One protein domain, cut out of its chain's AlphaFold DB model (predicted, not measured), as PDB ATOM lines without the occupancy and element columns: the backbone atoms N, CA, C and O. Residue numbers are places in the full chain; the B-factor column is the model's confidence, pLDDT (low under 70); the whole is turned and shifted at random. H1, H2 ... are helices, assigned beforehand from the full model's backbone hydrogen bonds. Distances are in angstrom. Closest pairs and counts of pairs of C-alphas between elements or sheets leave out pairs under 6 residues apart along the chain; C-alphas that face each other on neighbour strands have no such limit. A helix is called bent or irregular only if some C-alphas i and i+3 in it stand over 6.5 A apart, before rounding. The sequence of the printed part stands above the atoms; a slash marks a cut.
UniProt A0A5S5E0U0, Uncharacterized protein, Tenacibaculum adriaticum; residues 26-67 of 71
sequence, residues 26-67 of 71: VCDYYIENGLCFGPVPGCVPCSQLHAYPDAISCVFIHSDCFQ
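What this domain is: This is residues 26 to 67 of the 71 residues of an uncharacterized protein of Tenacibaculum adriaticum (UniProt A0A5S5E0U0). H1, a short helix, makes one end of a small, loop-rich body and H3 the other, with H2 along one side nearer to H3. Between the two ends, residues 34 to 37 and residues 59 to 62 run lengthwise through the body, while residues 38 to 45 loop round into H2. The printed part has 42 residues with three named helices, in the order H1, H2, H3, and no named strand; the class is all helix, though the helices hold 17 of the 42 residues, under half. It is compact, with a radius of gyration of the C-alphas of 9.4 A and spans of 26 by 19 by 14 A.

Where its parts are: H1, the longest helix, covers residues 26 to 32 and measures 11.1 A from C-alpha 26 at (135.671, 111.500, 94.905) to C-alpha 32. It is irregular, but only just: C-alphas 26 and 29 are 6.6 A apart. H2 covers residues 46 to 51 and measures 10.1 A, beginning at C-alpha 46 at (145.756, 124.864, 105.609). It is irregular too, with C-alphas 47 and 50 7.2 A apart. H3, residues 63 to 66, is 5.7 A long and ends at C-alpha 66 at (140.281, 130.974, 103.675).

How they stand to each other: H1 touches no helix; it is apart from H2 and from H3. H2 and H3 only just touch, with 3 pairs of C-alphas within 8 A; their closest C-alphas, those of Cys 46 and Cys 65, are 5.0 A apart. Of the O i to N i+4 pairs, 2 of 3 in H1 and 0 of 2 in H2 are within hydrogen-bond range, while H2 has 2 of 3 O i to N i+3 pairs within range; H3 is too short for an O i to N i+4 pair.

The domain as a whole: The two C-alphas farthest apart are those of Glu 32 and Gln 67, at 27.2 A. Both links are long, with 13 residues between H1 and H2 and 11 between H2 and H3. The printed part has no cut. Its mean pLDDT is 86.3, and no printed residue is under 70.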
ATOM      1  N   VAL A  26     134.293 110.998  94.727       70.50
ATOM      2  CA  VAL A  26     135.671 111.500  94.905       70.50
ATOM      3  C   VAL A  26     135.956 111.783  96.393       70.50
ATOM      4  O   VAL A  26     137.091 111.698  96.854       70.50
ATOM      5  N   CYS A  27     134.894 112.014  97.169       78.94
ATOM      6  CA  CYS A  27     134.940 112.205  98.605       78.94
ATOM      7  C   CYS A  27     135.151 110.932  99.428       78.94
ATOM      8  O   CYS A  27     135.610 111.056 100.560       78.94
ATOM      9  N   ASP A  28     134.831 109.740  98.916       82.94
ATOM     10  CA  ASP A  28     134.838 108.502  99.711       82.94
ATOM     11  C   ASP A  28     136.233 108.243 100.282       82.94
ATOM     12  O   ASP A  28     136.386 108.032 101.483       82.94
ATOM     13  N   TYR A  29     137.272 108.404  99.454       81.25
ATOM     14  CA  TYR A  29     138.660 108.295  99.901       81.25
ATOM     15  C   TYR A  29     138.983 109.280 101.035       81.25
ATOM     16  O   TYR A  29     139.621 108.909 102.020       81.25
ATOM     17  N   TYR A  30     138.539 110.533 100.933       83.50
ATOM     18  CA  TYR A  30     138.859 111.557 101.926       83.50
ATOM     19  C   TYR A  30     138.078 111.390 103.233       83.50
ATOM     20  O   TYR A  30     138.644 111.584 104.309       83.50
ATOM     21  N   ILE A  31     136.807 110.990 103.147       79.69
ATOM     22  CA  ILE A  31     135.937 110.743 104.302       79.69
ATOM     23  C   ILE A  31     136.408 109.498 105.059       79.69
ATOM     24  O   ILE A  31     136.550 109.549 106.280       79.69
ATOM     25  N   GLU A  32     136.706 108.402 104.355       83.56
ATOM     26  CA  GLU A  32     137.184 107.156 104.972       83.56
ATOM     27  C   GLU A  32     138.529 107.334 105.687       83.56
ATOM     28  O   GLU A  32     138.774 106.693 106.709       83.56
ATOM     29  N   ASN A  33     139.384 108.233 105.192       81.31
ATOM     30  CA  ASN A  33     140.668 108.555 105.818       81.31
ATOM     31  C   ASN A  33     140.581 109.706 106.836       81.31
ATOM     32  O   ASN A  33     141.606 110.094 107.397       81.31
ATOM     33  N   GLY A  34     139.383 110.247 107.094       83.69
ATOM     34  CA  GLY A  34     139.164 111.301 108.087       83.69
ATOM     35  C   GLY A  34     139.939 112.586 107.797       83.69
ATOM     36  O   GLY A  34     140.362 113.270 108.728       83.69
ATOM     37  N   LEU A  35     140.171 112.898 106.519       90.19
ATOM     38  CA  LEU A  35     140.945 114.070 106.132       90.19
ATOM     39  C   LEU A  35     140.214 115.348 106.573       90.19
ATOM     40  O   LEU A  35     139.006 115.480 106.399       90.19
ATOM     41  N   CYS A  36     140.953 116.298 107.139       92.44
ATOM     42  CA  CYS A  36     140.466 117.628 107.496       92.44
ATOM     43  C   CYS A  36     141.612 118.639 107.437       92.44
ATOM     44  O   CYS A  36     142.779 118.253 107.557       92.44
ATOM     45  N   PHE A  37     141.292 119.925 107.272       93.12
ATOM     46  CA  PHE A  37     142.286 121.001 107.177       93.12
ATOM     47  C   PHE A  37     142.012 122.121 108.177       93.12
ATOM     48  O   PHE A  37     140.878 122.583 108.289       93.12
ATOM     49  N   GLY A  38     143.040 122.586 108.888       92.94
ATOM     50  CA  GLY A  38     142.911 123.702 109.828       92.94
ATOM     51  C   GLY A  38     143.866 123.649 111.018       92.94
ATOM     52  O   GLY A  38     144.572 122.658 111.198       92.94
ATOM     53  N   PRO A  39     143.866 124.685 111.878       90.56
ATOM     54  CA  PRO A  39     144.612 124.709 113.140       90.56
ATOM     55  C   PRO A  39     143.940 123.839 114.225       90.56
ATOM     56  O   PRO A  39     143.817 124.239 115.380       90.56
ATOM     57  N   VAL A  40     143.477 122.642 113.852       88.81
ATOM     58  CA  VAL A  40     142.782 121.684 114.719       88.81
ATOM     59  C   VAL A  40     143.684 120.464 114.926       88.81
ATOM     60  O   VAL A  40     144.206 119.931 113.943       88.81
ATOM     61  N   PRO A  41     143.891 119.986 116.169       91.56
ATOM     62  CA  PRO A  41     144.681 118.784 116.419       91.56
ATOM     63  C   PRO A  41     144.174 117.584 115.610       91.56
ATOM     64  O   PRO A  41     142.997 117.240 115.678       91.56
ATOM     65  N   GLY A  42     145.072 116.945 114.858       89.50
ATOM     66  CA  GLY A  42     144.742 115.813 113.984       89.50
ATOM     67  C   GLY A  42     144.363 116.195 112.550       89.50
ATOM     68  O   GLY A  42     144.316 115.308 111.703       89.50
ATOM     69  N   CYS A  43     144.166 117.481 112.250       91.62
ATOM     70  CA  CYS A  43     143.966 117.962 110.886       91.62
ATOM     71  C   CYS A  43     145.282 118.371 110.217       91.62
ATOM     72  O   CYS A  43     146.271 118.730 110.862       91.62
ATOM     73  N   VAL A  44     145.276 118.329 108.890       92.69
ATOM     74  CA  VAL A  44     146.382 118.774 108.048       92.69
ATOM     75  C   VAL A  44     146.433 120.317 108.034       92.69
ATOM     76  O   VAL A  44     145.389 120.971 108.089       92.69
ATOM     77  N   PRO A  45     147.617 120.954 107.957       92.75
ATOM     78  CA  PRO A  45     147.708 122.412 107.869       92.75
ATOM     79  C   PRO A  45     147.024 122.984 106.617       92.75
ATOM     80  O   PRO A  45     147.136 122.408 105.534       92.75
ATOM     81  N   CYS A  46     146.413 124.172 106.730       91.06
ATOM     82  CA  CYS A  46     145.756 124.864 105.609       91.06
ATOM     83  C   CYS A  46     146.665 125.049 104.382       91.06
ATOM     84  O   CYS A  46     146.198 124.973 103.250       91.06
ATOM     85  N   SER A  47     147.975 125.229 104.589       90.19
ATOM     86  CA  SER A  47     148.957 125.392 103.508       90.19
ATOM     87  C   SER A  47     149.059 124.187 102.568       90.19
ATOM     88  O   SER A  47     149.580 124.317 101.464       90.19
ATOM     89  N   GLN A  48     148.580 123.016 102.990       90.31
ATOM     90  CA  GLN A  48     148.590 121.807 102.172       90.31
ATOM     91  C   GLN A  48     147.279 121.590 101.417       90.31
ATOM     92  O   GLN A  48     147.211 120.660 100.622       90.31
ATOM     93  N   LEU A  49     146.258 122.433 101.605       88.12
ATOM     94  CA  LEU A  49     144.947 122.251 100.978       88.12
ATOM     95  C   LEU A  49     145.041 122.142  99.446       88.12
ATOM     96  O   LEU A  49     144.395 121.291  98.842       88.12
ATOM     97  N   HIS A  50     145.916 122.931  98.815       86.44
ATOM     98  CA  HIS A  50     146.102 122.922  97.356       86.44
ATOM     99  C   HIS A  50     146.699 121.615  96.812       86.44
ATOM    100  O   HIS A  50     146.593 121.351  95.617       86.44
ATOM    101  N   ALA A  51     147.308 120.781  97.662       87.19
ATOM    102  CA  ALA A  51     147.763 119.448  97.270       87.19
ATOM    103  C   ALA A  51     146.598 118.447  97.118       87.19
ATOM    104  O   ALA A  51     146.806 117.341  96.622       87.19
ATOM    105  N   TYR A  52     145.383 118.840  97.517       86.50
ATOM    106  CA  TYR A  52     144.171 118.024  97.498       86.50
ATOM    107  C   TYR A  52     143.016 118.795  96.830       86.50
ATOM    108  O   TYR A  52     142.040 119.143  97.497       86.50
ATOM    109  N   PRO A  53     143.104 119.088  95.519       78.00
ATOM    110  CA  PRO A  53     142.122 119.922  94.818       78.00
ATOM    111  C   PRO A  53     140.691 119.378  94.927       78.00
ATOM    112  O   PRO A  53     139.746 120.146  95.095       78.00
ATOM    113  N   ASP A  54     140.543 118.055  94.928       82.19
ATOM    114  CA  ASP A  54     139.240 117.404  95.025       82.19
ATOM    115  C   ASP A  54     138.728 117.256  96.469       82.19
ATOM    116  O   ASP A  54     137.580 116.874  96.683       82.19
ATOM    117  N   ALA A  55     139.546 117.570  97.482       81.75
ATOM    118  CA  ALA A  55     139.120 117.491  98.878       81.75
ATOM    119  C   ALA A  55     138.253 118.687  99.294       81.75
ATOM    120  O   ALA A  55     137.484 118.566 100.246       81.75
ATOM    121  N   ILE A  56     138.331 119.822  98.585       81.50
ATOM    122  CA  ILE A  56     137.665 121.079  98.971       81.50
ATOM    123  C   ILE A  56     136.148 120.920  99.136       81.50
ATOM    124  O   ILE A  56     135.557 121.510 100.036       81.50
ATOM    125  N   SER A  57     135.518 120.093  98.304       81.12
ATOM    126  CA  SER A  57     134.080 119.806  98.358       81.12
ATOM    127  C   SER A  57     133.712 118.620  99.257       81.12
ATOM    128  O   SER A  57     132.529 118.318  99.412       81.12
ATOM    129  N   CYS A  58     134.703 117.939  99.834       85.25
ATOM    130  CA  CYS A  58     134.546 116.609 100.414       85.25
ATOM    131  C   CYS A  58     134.884 116.513 101.904       85.25
ATOM    132  O   CYS A  58     134.493 115.538 102.543       85.25
ATOM    133  N   VAL A  59     135.623 117.479 102.459       87.81
ATOM    134  CA  VAL A  59     136.150 117.394 103.828       87.81
ATOM    135  C   VAL A  59     135.828 118.616 104.672       87.81
ATOM    136  O   VAL A  59     135.482 119.682 104.168       87.81
ATOM    137  N   PHE A  60     135.999 118.474 105.985       87.81
ATOM    138  CA  PHE A  60     135.949 119.613 106.892       87.81
ATOM    139  C   PHE A  60     137.193 120.488 106.716       87.81
ATOM    140  O   PHE A  60     138.320 120.060 106.974       87.81
ATOM    141  N   ILE A  61     136.967 121.733 106.303       90.06
ATOM    142  CA  ILE A  61     137.994 122.766 106.174       90.06
ATOM    143  C   ILE A  61     137.647 123.881 107.148       90.06
ATOM    144  O   ILE A  61     136.549 124.438 107.112       90.06
ATOM    145  N   HIS A  62     138.575 124.188 108.045       91.88
ATOM    146  CA  HIS A  62     138.420 125.275 108.997       91.88
ATOM    147  C   HIS A  62     138.384 126.624 108.266       91.88
ATOM    148  O   HIS A  62     139.134 126.836 107.314       91.88
ATOM    149  N   SER A  63     137.558 127.561 108.738       88.06
ATOM    150  CA  SER A  63     137.384 128.884 108.112       88.06
ATOM    151  C   SER A  63     138.688 129.672 107.968       88.06
ATOM    152  O   SER A  63     138.837 130.459 107.039       88.06
ATOM    153  N   ASP A  64     139.649 129.439 108.861       89.38
ATOM    154  CA  ASP A  64     140.959 130.101 108.832       89.38
ATOM    155  C   ASP A  64     141.782 129.731 107.592       89.38
ATOM    156  O   ASP A  64     142.660 130.493 107.200       89.38
ATOM    157  N   CYS A  65     141.482 128.606 106.932       88.31
ATOM    158  CA  CYS A  65     142.138 128.243 105.677       88.31
ATOM    159  C   CYS A  65     141.764 129.165 104.509       88.31
ATOM    160  O   CYS A  65     142.443 129.128 103.490       88.31
ATOM    161  N   PHE A  66     140.725 129.991 104.665       85.62
ATOM    162  CA  PHE A  66     140.281 130.974 103.675       85.62
ATOM    163  C   PHE A  66     140.607 132.421 104.087       85.62
ATOM    164  O   PHE A  66     140.280 133.365 103.371       85.62
ATOM    165  N   GLN A  67     141.241 132.638 105.249       73.56
ATOM    166  CA  GLN A  67     141.618 133.982 105.698       73.56
ATOM    167  C   GLN A  67     142.870 134.457 104.950       73.56
ATOM    168  O   GLN A  67     143.997 134.105 105.290       73.56
TER     169      GLN A  67